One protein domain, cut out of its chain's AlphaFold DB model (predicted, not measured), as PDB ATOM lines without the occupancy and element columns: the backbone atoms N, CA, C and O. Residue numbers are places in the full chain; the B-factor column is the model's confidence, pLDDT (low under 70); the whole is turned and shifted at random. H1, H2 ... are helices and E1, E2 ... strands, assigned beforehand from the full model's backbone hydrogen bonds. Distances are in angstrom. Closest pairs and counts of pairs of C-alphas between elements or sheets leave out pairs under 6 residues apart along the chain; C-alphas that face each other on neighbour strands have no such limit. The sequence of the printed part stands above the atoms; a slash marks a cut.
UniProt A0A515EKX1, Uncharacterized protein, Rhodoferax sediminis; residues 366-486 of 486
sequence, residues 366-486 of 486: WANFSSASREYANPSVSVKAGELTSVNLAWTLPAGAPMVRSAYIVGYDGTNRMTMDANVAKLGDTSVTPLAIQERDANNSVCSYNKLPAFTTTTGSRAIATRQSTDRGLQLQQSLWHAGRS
ATOM      1  N   TRP A 366      89.279  -0.369  17.133       95.00
ATOM      2  CA  TRP A 366      89.047   0.318  18.405       95.00
ATOM      3  C   TRP A 366      87.684   1.010  18.447       95.00
ATOM      4  O   TRP A 366      87.195   1.498  17.426       95.00
ATOM      5  N   ALA A 367      87.100   1.116  19.640       95.62
ATOM      6  CA  ALA A 367      85.989   2.030  19.871       95.62
ATOM      7  C   ALA A 367      86.393   3.493  19.576       95.62
ATOM      8  O   ALA A 367      87.559   3.878  19.608       95.62
ATOM      9  N   ASN A 368      85.425   4.355  19.286       95.75
ATOM     10  CA  ASN A 368      85.688   5.781  19.101       95.75
ATOM     11  C   ASN A 368      84.843   6.574  20.081       95.75
ATOM     12  O   ASN A 368      83.621   6.563  19.979       95.75
ATOM     13  N   PHE A 369      85.483   7.257  21.031       97.62
ATOM     14  CA  PHE A 369      84.774   8.130  21.962       97.62
ATOM     15  C   PHE A 369      84.021   9.229  21.216       97.62
ATOM     16  O   PHE A 369      84.571   9.868  20.316       97.62
ATOM     17  N   SER A 370      82.782   9.481  21.639       98.00
ATOM     18  CA  SER A 370      82.015  10.639  21.184       98.00
ATOM     19  C   SER A 370      82.751  11.941  21.515       98.00
ATOM     20  O   SER A 370      83.503  12.000  22.492       98.00
ATOM     21  N   SER A 371      82.506  13.010  20.753       97.19
ATOM     22  CA  SER A 371      83.099  14.327  21.029       97.19
ATOM     23  C   SER A 371      82.834  14.779  22.469       97.19
ATOM     24  O   SER A 371      83.766  15.170  23.167       97.19
ATOM     25  N   ALA A 372      81.602  14.597  22.957       97.88
ATOM     26  CA  ALA A 372      81.232  14.917  24.331       97.88
ATOM     27  C   ALA A 372      82.040  14.109  25.360       97.88
ATOM     28  O   ALA A 372      82.448  14.655  26.383       97.88
ATOM     29  N   SER A 373      82.313  12.827  25.118       98.12
ATOM     30  CA  SER A 373      83.134  12.042  26.045       98.12
ATOM     31  C   SER A 373      84.595  12.484  26.025       98.12
ATOM     32  O   SER A 373      85.201  12.590  27.086       98.12
ATOM     33  N   ARG A 374      85.153  12.817  24.852       97.94
ATOM     34  CA  ARG A 374      86.541  13.303  24.733       97.94
ATOM     35  C   ARG A 374      86.788  14.590  25.523       97.94
ATOM     36  O   ARG A 374      87.887  14.774  26.038       97.94
ATOM     37  N   GLU A 375      85.777  15.445  25.672       97.88
ATOM     38  CA  GLU A 375      85.873  16.673  26.474       97.88
ATOM     39  C   GLU A 375      86.188  16.419  27.955       97.88
ATOM     40  O   GLU A 375      86.745  17.300  28.600       97.88
ATOM     41  N   TYR A 376      85.911  15.226  28.501       98.00
ATOM     42  CA  TYR A 376      86.328  14.901  29.869       98.00
ATOM     43  C   TYR A 376      87.847  14.872  30.037       98.00
ATOM     44  O   TYR A 376      88.309  15.057  31.150       98.00
ATOM     45  N   ALA A 377      88.632  14.691  28.971       96.94
ATOM     46  CA  ALA A 377      90.091  14.803  29.016       96.94
ATOM     47  C   ALA A 377      90.602  16.189  28.566       96.94
ATOM     48  O   ALA A 377      91.804  16.367  28.406       96.94
ATOM     49  N   ASN A 378      89.722  17.172  28.346       96.50
ATOM     50  CA  ASN A 378      90.103  18.503  27.879       96.50
ATOM     51  C   ASN A 378      90.030  19.540  29.023       96.50
ATOM     52  O   ASN A 378      88.926  19.896  29.441       96.50
ATOM     53  N   PRO A 379      91.164  20.106  29.483       95.62
ATOM     54  CA  PRO A 379      91.174  21.061  30.595       95.62
ATOM     55  C   PRO A 379      90.511  22.411  30.263       95.62
ATOM     56  O   PRO A 379      90.227  23.184  31.170       95.62
ATOM     57  N   SER A 380      90.259  22.719  28.984       95.88
ATOM     58  CA  SER A 380      89.566  23.958  28.581       95.88
ATOM     59  C   SER A 380      88.046  23.908  28.785       95.88
ATOM     60  O   SER A 380      87.393  24.950  28.773       95.88
ATOM     61  N   VAL A 381      87.469  22.721  29.011       97.25
ATOM     62  CA  VAL A 381      86.032  22.547  29.262       97.25
ATOM     63  C   VAL A 381      85.793  22.526  30.770       97.25
ATOM     64  O   VAL A 381      85.719  21.463  31.383       97.25
ATOM     65  N   SER A 382      85.678  23.708  31.378       94.19
ATOM     66  CA  SER A 382      85.650  23.899  32.842       94.19
ATOM     67  C   SER A 382      84.665  22.987  33.586       94.19
ATOM     68  O   SER A 382      85.022  22.410  34.609       94.19
ATOM     69  N   VAL A 383      83.459  22.781  33.044       96.12
ATOM     70  CA  VAL A 383      82.432  21.912  33.649       96.12
ATOM     71  C   VAL A 383      82.884  20.448  33.730       96.12
ATOM     72  O   VAL A 383      82.558  19.764  34.691       96.12
ATOM     73  N   LYS A 384      83.644  19.959  32.745       97.12
ATOM     74  CA  LYS A 384      84.142  18.572  32.699       97.12
ATOM     75  C   LYS A 384      85.537  18.409  33.304       97.12
ATOM     76  O   LYS A 384      85.911  17.296  33.667       97.12
ATOM     77  N   ALA A 385      86.281  19.508  33.415       96.56
ATOM     78  CA  ALA A 385      87.587  19.564  34.057       96.56
ATOM     79  C   ALA A 385      87.517  19.748  35.583       96.56
ATOM     80  O   ALA A 385      88.503  19.480  36.269       96.56
ATOM     81  N   GLY A 386      86.370  20.183  36.115       96.75
ATOM     82  CA  GLY A 386      86.108  20.291  37.552       96.75
ATOM     83  C   GLY A 386      85.930  18.945  38.264       96.75
ATOM     84  O   GLY A 386      86.115  17.873  37.684       96.75
ATOM     85  N   GLU A 387      85.560  19.007  39.548       96.88
ATOM     86  CA  GLU A 387      85.194  17.806  40.302       96.88
ATOM     87  C   GLU A 387      83.872  17.217  39.797       96.88
ATOM     88  O   GLU A 387      82.912  17.951  39.561       96.88
ATOM     89  N   LEU A 388      83.793  15.891  39.684       97.38
ATOM     90  CA  LEU A 388      82.606  15.199  39.165       97.38
ATOM     91  C   LEU A 388      82.156  14.079  40.103       97.38
ATOM     92  O   LEU A 388      82.976  13.433  40.748       97.38
ATOM     93  N   THR A 389      80.853  13.812  40.150       96.75
ATOM     94  CA  THR A 389      80.267  12.647  40.847       96.75
ATOM     95  C   THR A 389      79.678  11.616  39.886       96.75
ATOM     96  O   THR A 389      79.393  10.487  40.275       96.75
ATOM     97  N   SER A 390      79.486  12.001  38.626       96.81
ATOM     98  CA  SER A 390      78.947  11.168  37.558       96.81
ATOM     99  C   SER A 390      79.477  11.661  36.215       96.81
ATOM    100  O   SER A 390      79.751  12.852  36.038       96.81
ATOM    101  N   VAL A 391      79.641  10.738  35.272       97.06
ATOM    102  CA  VAL A 391      80.181  10.995  33.935       97.06
ATOM    103  C   VAL A 391      79.345  10.228  32.924       97.06
ATOM    104  O   VAL A 391      78.960   9.102  33.195       97.06
ATOM    105  N   ASN A 392      79.087  10.800  31.749       97.81
ATOM    106  CA  ASN A 392      78.492  10.054  30.639       97.81
ATOM    107  C   ASN A 392      79.569   9.736  29.594       97.81
ATOM    108  O   ASN A 392      80.106  10.628  28.930       97.81
ATOM    109  N   LEU A 393      79.912   8.457  29.462       98.38
ATOM    110  CA  LEU A 393      80.856   7.986  28.456       98.38
ATOM    111  C   LEU A 393      80.084   7.301  27.336       98.38
ATOM    112  O   LEU A 393      79.337   6.366  27.594       98.38
ATOM    113  N   ALA A 394      80.304   7.735  26.101       98.19
ATOM    114  CA  ALA A 394      79.668   7.214  24.903       98.19
ATOM    115  C   ALA A 394      80.694   7.017  23.782       98.19
ATOM    116  O   ALA A 394      81.680   7.757  23.679       98.19
ATOM    117  N   TRP A 395      80.455   6.025  22.929       97.75
ATOM    118  CA  TRP A 395      81.347   5.632  21.842       97.75
ATOM    119  C   TRP A 395      80.587   5.112  20.621       97.75
ATOM    120  O   TRP A 395      79.422   4.740  20.694       97.75
ATOM    121  N   THR A 396      81.275   5.024  19.487       96.81
ATOM    122  CA  THR A 396      80.846   4.223  18.338       96.81
ATOM    123  C   THR A 396      81.799   3.049  18.131       96.81
ATOM    124  O   THR A 396      82.943   3.065  18.596       96.81
ATOM    125  N   LEU A 397      81.321   2.012  17.446       93.38
ATOM    126  CA  LEU A 397      82.108   0.836  17.090       93.38
ATOM    127  C   LEU A 397      82.205   0.733  15.565       93.38
ATOM    128  O   LEU A 397      81.170   0.752  14.897       93.38
ATOM    129  N   PRO A 398      83.420   0.619  15.002       92.19
ATOM    130  CA  PRO A 398      83.596   0.207  13.617       92.19
ATOM    131  C   PRO A 398      82.944  -1.155  13.346       92.19
ATOM    132  O   PRO A 398      82.804  -1.985  14.248       92.19
ATOM    133  N   ALA A 399      82.589  -1.415  12.088       86.25
ATOM    134  CA  ALA A 399      82.081  -2.722  11.687       86.25
ATOM    135  C   ALA A 399      83.107  -3.826  12.011       86.25
ATOM    136  O   ALA A 399      84.289  -3.704  11.693       86.25
ATOM    137  N   GLY A 400      82.654  -4.900  12.663       82.31
ATOM    138  CA  GLY A 400      83.515  -6.013  13.080       82.31
ATOM    139  C   GLY A 400      84.376  -5.743  14.320       82.31
ATOM    140  O   GLY A 400      85.141  -6.620  14.720       82.31
ATOM    141  N   ALA A 401      84.263  -4.571  14.956       88.12
ATOM    142  CA  ALA A 401      84.927  -4.317  16.229       88.12
ATOM    143  C   ALA A 401      84.330  -5.196  17.345       88.12
ATOM    144  O   ALA A 401      83.107  -5.351  17.416       88.12
ATOM    145  N   PRO A 402      85.152  -5.736  18.265       87.81
ATOM    146  CA  PRO A 402      84.622  -6.420  19.437       87.81
ATOM    147  C   PRO A 402      83.800  -5.457  20.305       87.81
ATOM    148  O   PRO A 402      84.137  -4.278  20.426       87.81
ATOM    149  N   MET A 403      82.740  -5.945  20.945       88.06
ATOM    150  CA  MET A 403      81.877  -5.093  21.772       88.06
ATOM    151  C   MET A 403      82.618  -4.544  23.004       88.06
ATOM    152  O   MET A 403      83.458  -5.228  23.602       88.06
ATOM    153  N   VAL A 404      82.276  -3.317  23.412       92.31
ATOM    154  CA  VAL A 404      82.720  -2.743  24.693       92.31
ATOM    155  C   VAL A 404      81.992  -3.453  25.835       92.31
ATOM    156  O   VAL A 404      80.786  -3.671  25.769       92.31
ATOM    157  N   ARG A 405      82.736  -3.831  26.879       91.19
ATOM    158  CA  ARG A 405      82.211  -4.483  28.092       91.19
ATOM    159  C   ARG A 405      82.128  -3.538  29.282       91.19
ATOM    160  O   ARG A 405      81.270  -3.700  30.141       91.19
ATOM    161  N   SER A 406      83.027  -2.568  29.338       93.94
ATOM    162  CA  SER A 406      83.025  -1.529  30.359       93.94
ATOM    163  C   SER A 406      83.744  -0.290  29.862       93.94
ATOM    164  O   SER A 406      84.592  -0.353  28.962       93.94
ATOM    165  N   ALA A 407      83.410   0.836  30.475       97.00
ATOM    166  CA  ALA A 407      84.162   2.067  30.340       97.00
ATOM    167  C   ALA A 407      84.414   2.658  31.722       97.00
ATOM    168  O   ALA A 407      83.676   2.398  32.674       97.00
ATOM    169  N   TYR A 408      85.484   3.427  31.833       96.31
ATOM    170  CA  TYR A 408      85.856   4.061  33.082       96.31
ATOM    171  C   TYR A 408      86.517   5.408  32.838       96.31
ATOM    172  O   TYR A 408      87.006   5.702  31.745       96.31
ATOM    173  N   ILE A 409      86.537   6.223  33.880       96.69
ATOM    174  CA  ILE A 409      87.289   7.464  33.945       96.69
ATOM    175  C   ILE A 409      88.117   7.462  35.225       96.69
ATOM    176  O   ILE A 409      87.639   7.059  36.281       96.69
ATOM    177  N   VAL A 410      89.371   7.884  35.129       94.19
ATOM    178  CA  VAL A 410      90.267   8.038  36.274       94.19
ATOM    179  C   VAL A 410      90.791   9.464  36.326       94.19
ATOM    180  O   VAL A 410      91.134  10.051  35.298       94.19
ATOM    181  N   GLY A 411      90.837  10.025  37.528       93.88
ATOM    182  CA  GLY A 411      91.397  11.338  37.799       93.88
ATOM    183  C   GLY A 411      92.404  11.279  38.937       93.88
ATOM    184  O   GLY A 411      92.267  10.471  39.855       93.88
ATOM    185  N   TYR A 412      93.404  12.150  38.863       91.38
ATOM    186  CA  TYR A 412      94.399  12.348  39.913       91.38
ATOM    187  C   TYR A 412      94.802  13.819  39.963       91.38
ATOM    188  O   TYR A 412      95.063  14.374  38.901       91.38
ATOM    189  N   ASP A 413      94.872  14.458  41.129       90.44
ATOM    190  CA  ASP A 413      95.290  15.872  41.261       90.44
ATOM    191  C   ASP A 413      96.687  16.064  41.881       90.44
ATOM    192  O   ASP A 413      97.143  17.196  42.017       90.44
ATOM    193  N   GLY A 414      97.387  14.976  42.217       84.25
ATOM    194  CA  GLY A 414      98.642  15.015  42.981       84.25
ATOM    195  C   GLY A 414      98.500  14.495  44.413       84.25
ATOM    196  O   GLY A 414      99.498  14.158  45.040       84.25
ATOM    197  N   THR A 415      97.277  14.407  44.934       84.56
ATOM    198  CA  THR A 415      96.983  13.904  46.286       84.56
ATOM    199  C   THR A 415      95.808  12.935  46.263       84.56
ATOM    200  O   THR A 415      95.893  11.830  46.791       84.56
ATOM    201  N   ASN A 416      94.726  13.322  45.597       87.56
ATOM    202  CA  ASN A 416      93.501  12.562  45.483       87.56
ATOM    203  C   ASN A 416      93.478  11.779  44.174       87.56
ATOM    204  O   ASN A 416      93.833  12.300  43.114       87.56
ATOM    205  N   ARG A 417      92.997  10.538  44.240       88.00
ATOM    206  CA  ARG A 417      92.746   9.669  43.089       88.00
ATOM    207  C   ARG A 417      91.313   9.154  43.156       88.00
ATOM    208  O   ARG A 417      90.805   8.895  44.241       88.00
ATOM    209  N   MET A 418      90.692   9.003  41.994       91.31
ATOM    210  CA  MET A 418      89.401   8.337  41.861       91.31
ATOM    211  C   MET A 418      89.287   7.664  40.502       91.31
ATOM    212  O   MET A 418      89.594   8.277  39.478       91.31
ATOM    213  N   THR A 419      88.781   6.437  40.501       91.94
ATOM    214  CA  THR A 419      88.325   5.700  39.326       91.94
ATOM    215  C   THR A 419      86.818   5.546  39.414       91.94
ATOM    216  O   THR A 419      86.302   5.060  40.412       91.94
ATOM    217  N   MET A 420      86.116   5.924  38.356       94.19
ATOM    218  CA  MET A 420      84.704   5.603  38.176       94.19
ATOM    219  C   MET A 420      84.611   4.633  37.024       94.19
ATOM    220  O   MET A 420      84.987   4.982  35.903       94.19
ATOM    221  N   ASP A 421      84.105   3.437  37.273       93.25
ATOM    222  CA  ASP A 421      83.868   2.442  36.242       93.25
ATOM    223  C   ASP A 421      82.396   2.045  36.182       93.25
ATOM    224  O   ASP A 421      81.635   2.180  37.139       93.25
ATOM    225  N   ALA A 422      81.984   1.600  35.003       92.88
ATOM    226  CA  ALA A 422      80.694   0.977  34.803       92.88
ATOM    227  C   ALA A 422      80.818  -0.112  33.741       92.88
ATOM    228  O   ALA A 422      81.444   0.072  32.688       92.88
ATOM    229  N   ASN A 423      80.184  -1.249  34.010       90.88
ATOM    230  CA  ASN A 423      79.940  -2.259  32.992       90.88
ATOM    231  C   ASN A 423      78.793  -1.802  32.088       90.88
ATOM    232  O   ASN A 423      77.890  -1.091  32.531       90.88
ATOM    233  N   VAL A 424      78.823  -2.217  30.820       87.94
ATOM    234  CA  VAL A 424      77.654  -2.051  29.951       87.94
ATOM    235  C   VAL A 424      76.506  -2.885  30.518       87.94
ATOM    236  O   VAL A 424      76.719  -4.034  30.910       87.94
ATOM    237  N   ALA A 425      75.303  -2.316  30.586       80.12
ATOM    238  CA  ALA A 425      74.139  -3.044  31.090       80.12
ATOM    239  C   ALA A 425      73.734  -4.148  30.105       80.12
ATOM    240  O   ALA A 425      73.389  -5.263  30.497       80.12
ATOM    241  N   LYS A 426      73.830  -3.840  28.810       77.62
ATOM    242  CA  LYS A 426      73.568  -4.749  27.705       77.62
ATOM    243  C   LYS A 426      74.727  -4.706  26.708       77.62
ATOM    244  O   LYS A 426      75.276  -3.659  26.377       77.62
ATOM    245  N   LEU A 427      75.131  -5.873  26.209       73.44
ATOM    246  CA  LEU A 427      76.192  -5.945  25.208       73.44
ATOM    247  C   LEU A 427      75.721  -5.319  23.892       73.44
ATOM    248  O   LEU A 427      74.653  -5.639  23.374       73.44
ATOM    249  N   GLY A 428      76.550  -4.430  23.351       79.75
ATOM    250  CA  GLY A 428      76.188  -3.577  22.220       79.75
ATOM    251  C   GLY A 428      75.702  -2.188  22.633       79.75
ATOM    252  O   GLY A 428      75.610  -1.326  21.761       79.75
ATOM    253  N   ASP A 429      75.469  -1.936  23.927       88.69
ATOM    254  CA  ASP A 429      75.294  -0.570  24.412       88.69
ATOM    255  C   ASP A 429      76.519   0.272  24.040       88.69
ATOM    256  O   ASP A 429      77.677  -0.159  24.110       88.69
ATOM    257  N   THR A 430      76.242   1.500  23.625       94.25
ATOM    258  CA  THR A 430      77.237   2.458  23.140       94.25
ATOM    259  C   THR A 430      77.526   3.562  24.148       94.25
ATOM    260  O   THR A 430      78.196   4.539  23.820       94.25
ATOM    261  N   SER A 431      77.021   3.428  25.375       96.81
ATOM    262  CA  SER A 431      77.292   4.362  26.461       96.81
ATOM    263  C   SER A 431      77.139   3.721  27.836       96.81
ATOM    264  O   SER A 431      76.441   2.722  27.992       96.81
ATOM    265  N   VAL A 432      77.785   4.320  28.835       97.25
ATOM    266  CA  VAL A 432      77.596   4.037  30.261       97.25
ATOM    267  C   VAL A 432      77.648   5.335  31.059       97.25
ATOM    268  O   VAL A 432      78.193   6.344  30.604       97.25
ATOM    269  N   THR A 433      77.118   5.289  32.281       97.56
ATOM    270  CA  THR A 433      77.205   6.399  33.235       97.56
ATOM    271  C   THR A 433      77.982   5.966  34.480       97.56
ATOM    272  O   THR A 433      77.362   5.504  35.438       97.56
ATOM    273  N   PRO A 434      79.329   6.047  34.485       96.06
ATOM    274  CA  PRO A 434      80.110   5.784  35.684       96.06
ATOM    275  C   PRO A 434      79.770   6.775  36.798       96.06
ATOM    276  O   PRO A 434      79.523   7.959  36.546       96.06
ATOM    277  N   LEU A 435      79.778   6.279  38.033       96.00
ATOM    278  CA  LEU A 435      79.486   7.051  39.236       96.00
ATOM    279  C   LEU A 435      80.699   7.055  40.161       96.00
ATOM    280  O   LEU A 435      81.449   6.080  40.225       96.00
ATOM    281  N   ALA A 436      80.862   8.146  40.903       92.12
ATOM    282  CA  ALA A 436      81.796   8.202  42.011       92.12
ATOM    283  C   ALA A 436      81.321   7.256  43.108       92.12
ATOM    284  O   ALA A 436      80.318   7.509  43.777       92.12
ATOM    285  N   ILE A 437      82.055   6.167  43.286       86.31
ATOM    286  CA  ILE A 437      81.908   5.277  44.428       86.31
ATOM    287  C   ILE A 437      83.168   5.365  45.276       86.31
ATOM    288  O   ILE A 437      84.235   5.757  44.812       86.31
ATOM    289  N   GLN A 438      83.031   5.049  46.555       85.81
ATOM    290  CA  GLN A 438      84.132   5.122  47.501       85.81
ATOM    291  C   GLN A 438      85.224   4.103  47.136       85.81
ATOM    292  O   GLN A 438      84.977   2.898  47.184       85.81
ATOM    293  N   GLU A 439      86.426   4.580  46.785       86.38
ATOM    294  CA  GLU A 439      87.584   3.706  46.570       86.38
ATOM    295  C   GLU A 439      88.090   3.133  47.899       86.38
ATOM    296  O   GLU A 439      87.897   3.709  48.976       86.38
ATOM    297  N   ARG A 440      88.770   1.989  47.806       87.25
ATOM    298  CA  ARG A 440      89.441   1.348  48.934       87.25
ATOM    299  C   ARG A 440      90.878   0.983  48.593       87.25
ATOM    300  O   ARG A 440      91.195   0.704  47.429       87.25
ATOM    301  N   ASP A 441      91.736   1.013  49.600       87.12
ATOM    302  CA  ASP A 441      93.096   0.475  49.524       87.12
ATOM    303  C   ASP A 441      93.108  -1.048  49.736       87.12
ATOM    304  O   ASP A 441      92.063  -1.676  49.946       87.12
ATOM    305  N   ALA A 442      94.297  -1.655  49.716       86.75
ATOM    306  CA  ALA A 442      94.438  -3.095  49.893       86.75
ATOM    307  C   ALA A 442      94.090  -3.627  51.301       86.75
ATOM    308  O   ALA A 442      93.970  -4.839  51.491       86.75
ATOM    309  N   ASN A 443      93.895  -2.744  52.280       83.44
ATOM    310  CA  ASN A 443      93.396  -3.075  53.615       83.44
ATOM    311  C   ASN A 443      91.880  -2.897  53.734       83.44
ATOM    312  O   ASN A 443      91.337  -2.979  54.834       83.44
ATOM    313  N   ASN A 444      91.191  -2.679  52.608       83.50
ATOM    314  CA  ASN A 444      89.770  -2.362  52.563       83.50
ATOM    315  C   ASN A 444      89.439  -1.041  53.289       83.50
ATOM    316  O   ASN A 444      88.266  -0.765  53.577       83.50
ATOM    317  N   SER A 445      90.452  -0.213  53.567       86.31
ATOM    318  CA  SER A 445      90.284   1.102  54.172       86.31
ATOM    319  C   SER A 445      89.649   2.021  53.149       86.31
ATOM    320  O   SER A 445      90.045   2.068  51.985       86.31
ATOM    321  N   VAL A 446      88.644   2.756  53.599       87.19
ATOM    322  CA  VAL A 446      87.973   3.770  52.797       87.19
ATOM    323  C   VAL A 446      88.950   4.889  52.453       87.19
ATOM    324  O   VAL A 446      89.515   5.517  53.346       87.19
ATOM    325  N   CYS A 447      89.080   5.190  51.166       86.88
ATOM    326  CA  CYS A 447      89.747   6.403  50.724       86.88
ATOM    327  C   CYS A 447      88.878   7.622  51.047       86.88
ATOM    328  O   CYS A 447      87.665   7.621  50.827       86.88
ATOM    329  N   SER A 448      89.503   8.670  51.585       82.94
ATOM    330  CA  SER A 448      88.811   9.882  52.045       82.94
ATOM    331  C   SER A 448      88.130  10.658  50.914       82.94
ATOM    332  O   SER A 448      87.164  11.379  51.159       82.94
ATOM    333  N   TYR A 449      88.610  10.503  49.680       87.62
ATOM    334  CA  TYR A 449      88.113  11.225  48.518       87.62
ATOM    335  C   TYR A 449      87.049  10.422  47.755       87.62
ATOM    336  O   TYR A 449      87.255   9.258  47.417       87.62
ATOM    337  N   ASN A 450      85.904  11.049  47.471       90.25
ATOM    338  CA  ASN A 450      84.715  10.399  46.899       90.25
ATOM    339  C   ASN A 450      84.174  11.094  45.633       90.25
ATOM    340  O   ASN A 450      82.999  10.948  45.299       90.25
ATOM    341  N   LYS A 451      85.017  11.851  44.926       94.56
ATOM    342  CA  LYS A 451      84.694  12.491  43.643       94.56
ATOM    343  C   LYS A 451      85.790  12.220  42.626       94.56
ATOM    344  O   LYS A 451      86.877  11.794  42.987       94.56
ATOM    345  N   LEU A 452      85.537  12.488  41.349       94.81
ATOM    346  CA  LEU A 452      86.617  12.661  40.384       94.81
ATOM    347  C   LEU A 452      87.285  14.001  40.693       94.81
ATOM    348  O   LEU A 452      86.548  14.983  40.763       94.81
ATOM    349  N   PRO A 453      88.616  14.080  40.843       95.38
ATOM    350  CA  PRO A 453      89.271  15.349  41.154       95.38
ATOM    351  C   PRO A 453      89.130  16.366  40.024       95.38
ATOM    352  O   PRO A 453      88.762  16.001  38.914       95.38
ATOM    353  N   ALA A 454      89.440  17.638  40.245       96.38
ATOM    354  CA  ALA A 454      89.608  18.581  39.138       96.38
ATOM    355  C   ALA A 454      90.973  18.374  38.445       96.38
ATOM    356  O   ALA A 454      91.850  17.688  38.974       96.38
ATOM    357  N   PHE A 455      91.168  18.929  37.250       96.56
ATOM    358  CA  PHE A 455      92.482  18.990  36.601       96.56
ATOM    359  C   PHE A 455      92.619  20.238  35.725       96.56
ATOM    360  O   PHE A 455      91.627  20.849  35.331       96.56
ATOM    361  N   THR A 456      93.857  20.617  35.412       95.62
ATOM    362  CA  THR A 456      94.170  21.777  34.569       95.62
ATOM    363  C   THR A 456      95.203  21.417  33.501       95.62
ATOM    364  O   THR A 456      95.650  20.274  33.388       95.62
ATOM    365  N   THR A 457      95.612  22.396  32.695       93.56
ATOM    366  CA  THR A 457      96.705  22.240  31.722       93.56
ATOM    367  C   THR A 457      98.051  21.921  32.374       93.56
ATOM    368  O   THR A 457      98.879  21.265  31.743       93.56
ATOM    369  N   THR A 458      98.272  22.340  33.622       92.94
ATOM    370  CA  THR A 458      99.565  22.233  34.317       92.94
ATOM    371  C   THR A 458      99.529  21.352  35.562       92.94
ATOM    372  O   THR A 458     100.585  20.938  36.029       92.94
ATOM    373  N   THR A 459      98.347  21.011  36.082       93.31
ATOM    374  CA  THR A 459      98.187  20.197  37.295       93.31
ATOM    375  C   THR A 459      97.176  19.067  37.124       93.31
ATOM    376  O   THR A 459      96.187  19.185  36.395       93.31
ATOM    377  N   GLY A 460      97.419  17.964  37.833       93.62
ATOM    378  CA  GLY A 460      96.554  16.789  37.833       93.62
ATOM    379  C   GLY A 460      96.535  16.023  36.510       93.62
ATOM    380  O   GLY A 460      97.358  16.225  35.625       93.62
ATOM    381  N   SER A 461      95.609  15.082  36.377       94.19
ATOM    382  CA  SER A 461      95.436  14.258  35.190       94.19
ATOM    383  C   SER A 461      94.024  13.681  35.089       94.19
ATOM    384  O   SER A 461      93.255  13.631  36.062       94.19
ATOM    385  N   ARG A 462      93.676  13.252  33.876       96.31
ATOM    386  CA  ARG A 462      92.374  12.679  33.541       96.31
ATOM    387  C   ARG A 462      92.503  11.689  32.404       96.31
ATOM    388  O   ARG A 462      93.035  12.050  31.362       96.31
ATOM    389  N   ALA A 463      92.005  10.471  32.575       96.38
ATOM    390  CA  ALA A 463      91.884   9.518  31.479       96.38
ATOM    391  C   ALA A 463      90.477   8.940  31.416       96.38
ATOM    392  O   ALA A 463      89.972   8.460  32.425       96.38
ATOM    393  N   ILE A 464      89.881   8.933  30.228       98.06
ATOM    394  CA  ILE A 464      88.707   8.109  29.911       98.06
ATOM    395  C   ILE A 464      89.170   6.866  29.165       98.06
ATOM    396  O   ILE A 464      90.144   6.924  28.411       98.06
ATOM    397  N   ALA A 465      88.483   5.746  29.351       97.62
ATOM    398  CA  ALA A 465      88.890   4.483  28.764       97.62
ATOM    399  C   ALA A 465      87.719   3.527  28.514       97.62
ATOM    400  O   ALA A 465      86.720   3.549  29.227       97.62
ATOM    401  N   THR A 466      87.868   2.666  27.508       97.44
ATOM    402  CA  THR A 466      86.964   1.547  27.202       97.44
ATOM    403  C   THR A 466      87.739   0.238  27.237       97.44
ATOM    404  O   THR A 466      88.949   0.193  26.995       97.44
ATOM    405  N   ARG A 467      87.031  -0.852  27.539       95.75
ATOM    406  CA  ARG A 467      87.552  -2.219  27.477       95.75
ATOM    407  C   ARG A 467      86.679  -3.048  26.545       95.75
ATOM    408  O   ARG A 467      85.491  -3.233  26.805       95.75
ATOM    409  N   GLN A 468      87.273  -3.566  25.478       93.56
ATOM    410  CA  GLN A 468      86.683  -4.556  24.581       93.56
ATOM    411  C   GLN A 468      87.389  -5.902  24.803       93.56
ATOM    412  O   GLN A 468      88.524  -5.953  25.279       93.56
ATOM    413  N   SER A 469      86.737  -7.009  24.454       88.00
ATOM    414  CA  SER A 469      87.374  -8.332  24.456       88.00
ATOM    415  C   SER A 469      87.083  -9.023  23.144       88.00
ATOM    416  O   SER A 469      85.920  -9.124  22.761       88.00
ATOM    417  N   THR A 470      88.120  -9.534  22.489       86.12
ATOM    418  CA  THR A 470      87.948 -10.425  21.341       86.12
ATOM    419  C   THR A 470      87.432 -11.786  21.803       86.12
ATOM    420  O   THR A 470      87.595 -12.160  22.971       86.12
ATOM    421  N   ASP A 471      86.896 -12.572  20.871       76.12
ATOM    422  CA  ASP A 471      86.458 -13.951  21.131       76.12
ATOM    423  C   ASP A 471      87.606 -14.853  21.595       76.12
ATOM    424  O   ASP A 471      87.399 -15.876  22.244       76.12
ATOM    425  N   ARG A 472      88.852 -14.467  21.291       76.62
ATOM    426  CA  ARG A 472      90.057 -15.199  21.695       76.62
ATOM    427  C   ARG A 472      90.552 -14.828  23.095       76.62
ATOM    428  O   ARG A 472      91.460 -15.476  23.604       76.62
ATOM    429  N   GLY A 473      89.930 -13.843  23.740       84.38
ATOM    430  CA  GLY A 473      90.301 -13.376  25.076       84.38
ATOM    431  C   GLY A 473      91.392 -12.304  25.085       84.38
ATOM    432  O   GLY A 473      91.884 -11.968  26.160       84.38
ATOM    433  N   LEU A 474      91.762 -11.750  23.920       91.19
ATOM    434  CA  LEU A 474      92.605 -10.551  23.871       91.19
ATOM    435  C   LEU A 474      91.758  -9.365  24.319       91.19
ATOM    436  O   LEU A 474      90.724  -9.071  23.712       91.19
ATOM    437  N   GLN A 475      92.206  -8.674  25.358       94.94
ATOM    438  CA  GLN A 475      91.572  -7.440  25.797       94.94
ATOM    439  C   GLN A 475      92.096  -6.281  24.949       94.94
ATOM    440  O   GLN A 475      93.302  -6.089  24.832       94.94
ATOM    441  N   LEU A 476      91.201  -5.496  24.359       96.38
ATOM    442  CA  LEU A 476      91.567  -4.221  23.754       96.38
ATOM    443  C   LEU A 476      91.187  -3.130  24.748       96.38
ATOM    444  O   LEU A 476      90.016  -2.987  25.099       96.38
ATOM    445  N   GLN A 477      92.176  -2.387  25.231       96.25
ATOM    446  CA  GLN A 477      91.950  -1.275  26.145       96.25
ATOM    447  C   GLN A 477      92.359   0.031  25.488       96.25
ATOM    448  O   GLN A 477      93.539   0.286  25.267       96.25
ATOM    449  N   GLN A 478      91.393   0.895  25.225       96.50
ATOM    450  CA  GLN A 478      91.676   2.226  24.719       96.50
ATOM    451  C   GLN A 478      91.551   3.238  25.838       96.50
ATOM    452  O   GLN A 478      90.660   3.133  26.674       96.50
ATOM    453  N   SER A 479      92.420   4.239  25.826       96.50
ATOM    454  CA  SER A 479      92.331   5.387  26.710       96.50
ATOM    455  C   SER A 479      92.701   6.672  25.986       96.50
ATOM    456  O   SER A 479      93.575   6.682  25.119       96.50
ATOM    457  N   LEU A 480      92.017   7.743  26.366       96.50
ATOM    458  CA  LEU A 480      92.335   9.119  26.021       96.50
ATOM    459  C   LEU A 480      92.720   9.815  27.322       96.50
ATOM    460  O   LEU A 480      91.913   9.832  28.252       96.50
ATOM    461  N   TRP A 481      93.935  10.345  27.402       94.31
ATOM    462  CA  TRP A 481      94.510  10.838  28.648       94.31
ATOM    463  C   TRP A 481      95.128  12.223  28.501       94.31
ATOM    464  O   TRP A 481      95.826  12.513  27.534       94.31
ATOM    465  N   HIS A 482      94.902  13.056  29.510       94.81
ATOM    466  CA  HIS A 482      95.576  14.327  29.732       94.81
ATOM    467  C   HIS A 482      96.369  14.271  31.033       94.81
ATOM    468  O   HIS A 482      95.847  13.857  32.072       94.81
ATOM    469  N   ALA A 483      97.594  14.777  30.987       92.06
ATOM    470  CA  ALA A 483      98.419  15.067  32.146       92.06
ATOM    471  C   ALA A 483      98.739  16.563  32.182       92.06
ATOM    472  O   ALA A 483      99.221  17.131  31.200       92.06
ATOM    473  N   GLY A 484      98.514  17.183  33.334       90.25
ATOM    474  CA  GLY A 484      98.995  18.518  33.634       90.25
ATOM    475  C   GLY A 484     100.520  18.533  33.629       90.25
ATOM    476  O   GLY A 484     101.153  17.753  34.341       90.25
ATOM    477  N   ARG A 485     101.114  19.374  32.778       87.81
ATOM    478  CA  ARG A 485     102.571  19.493  32.603       87.81
ATOM    479  C   ARG A 485     102.947  20.964  32.467       87.81
ATOM    480  O   ARG A 485     102.178  21.725  31.883       87.81
ATOM    481  N   SER A 486     104.116  21.352  32.973       79.00
ATOM    482  CA  SER A 486     104.651  22.725  32.916       79.00
ATOM    483  C   SER A 486     105.697  22.950  31.823       79.00
ATOM    484  O   SER A 486     106.612  22.102  31.644       79.00
TER     485      SER A 486
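Overview. This is residues 366 to 486 of the 486 residues of an uncharacterized protein of Rhodoferax sediminis (UniProt A0A515EKX1). Picture a twisted wall of four antiparallel strands, built from the hairpins E2-E3 and E4-E5, with H1 and the short strand E1 over one face and the other face bare of named elements. E1 is paired briefly with residues 368 to 369 and with residues 431 to 432 of the long link from E3 to E4, a loop that swings out past the E3 edge around residue 442. The 121 residues printed hold H1, H2, E1, E2, E3, E4 and E5 in chain order; the sheet's order is E3 - E2 - E4 - E5. The class is mixed, helices and strands, with under half of the residues in named elements. The whole is compact, with a radius of gyration of the C-alphas of 14.7 A and spans of 40 by 36 by 22 A.

Arrangement. Start with H1, residues 371 to 377, which is on the sheet of E2, residues 404 to 412, E3, residues 417 to 423, E4, residues 461 to 469, and E5, residues 474 to 483. Its height over the sheet is 9.4 A, and it lies over E5, along the strands at 19 degrees on the local plane. Look at Ala 377 and His 482, the closest C-alphas of H1 and E5, 5.6 A apart. In H1, 1 of 3 O i to N i+4 pairs is within hydrogen-bond range, beside 4 of 4 O i to N i+3 pairs. H2, residues 382 to 385, is too short for an O i to N i+4 pair; it is not on the sheet and touches H1 only at the corner, with C-alphas 376 and 384 closest at 5.1 A. E1, residues 393 to 396, pairs with no named strand; its C-alpha 393 is 7.0 A from C-alpha 407 of E2, their closest pair. Across E2 and E3 find N 409 and O 420 at 2.8 A; across E2 and E4, N 410 and O 463 at 2.8 A; across E4 and E5, N 468 and O 476 at 2.8 A.

Along the chain. Find C-alpha 371 at (83.099, 14.327, 21.029); from there H1 runs 10.6 A to C-alpha 377. H2 covers 382 to 385, and E1 393 to 396. E2 runs 24.4 A from C-alpha 404 at (82.720, -2.743, 24.693) to C-alpha 412. E3, 417 to 423, is 20.2 A long, and E4, 461 to 469, is 26.3 A. E5 covers 474 to 483, 27.5 A, ending at C-alpha 483 at (98.419, 15.067, 32.146).

Size, cuts and confidence. The C-alphas of Ala 399 and Ser 445 are the two farthest apart, 43.4 A. The printed part has no cut, and the link from E3 to E4, 37 residues, is long. The mean pLDDT of the printed part is 92.2, and no printed residue is under 70.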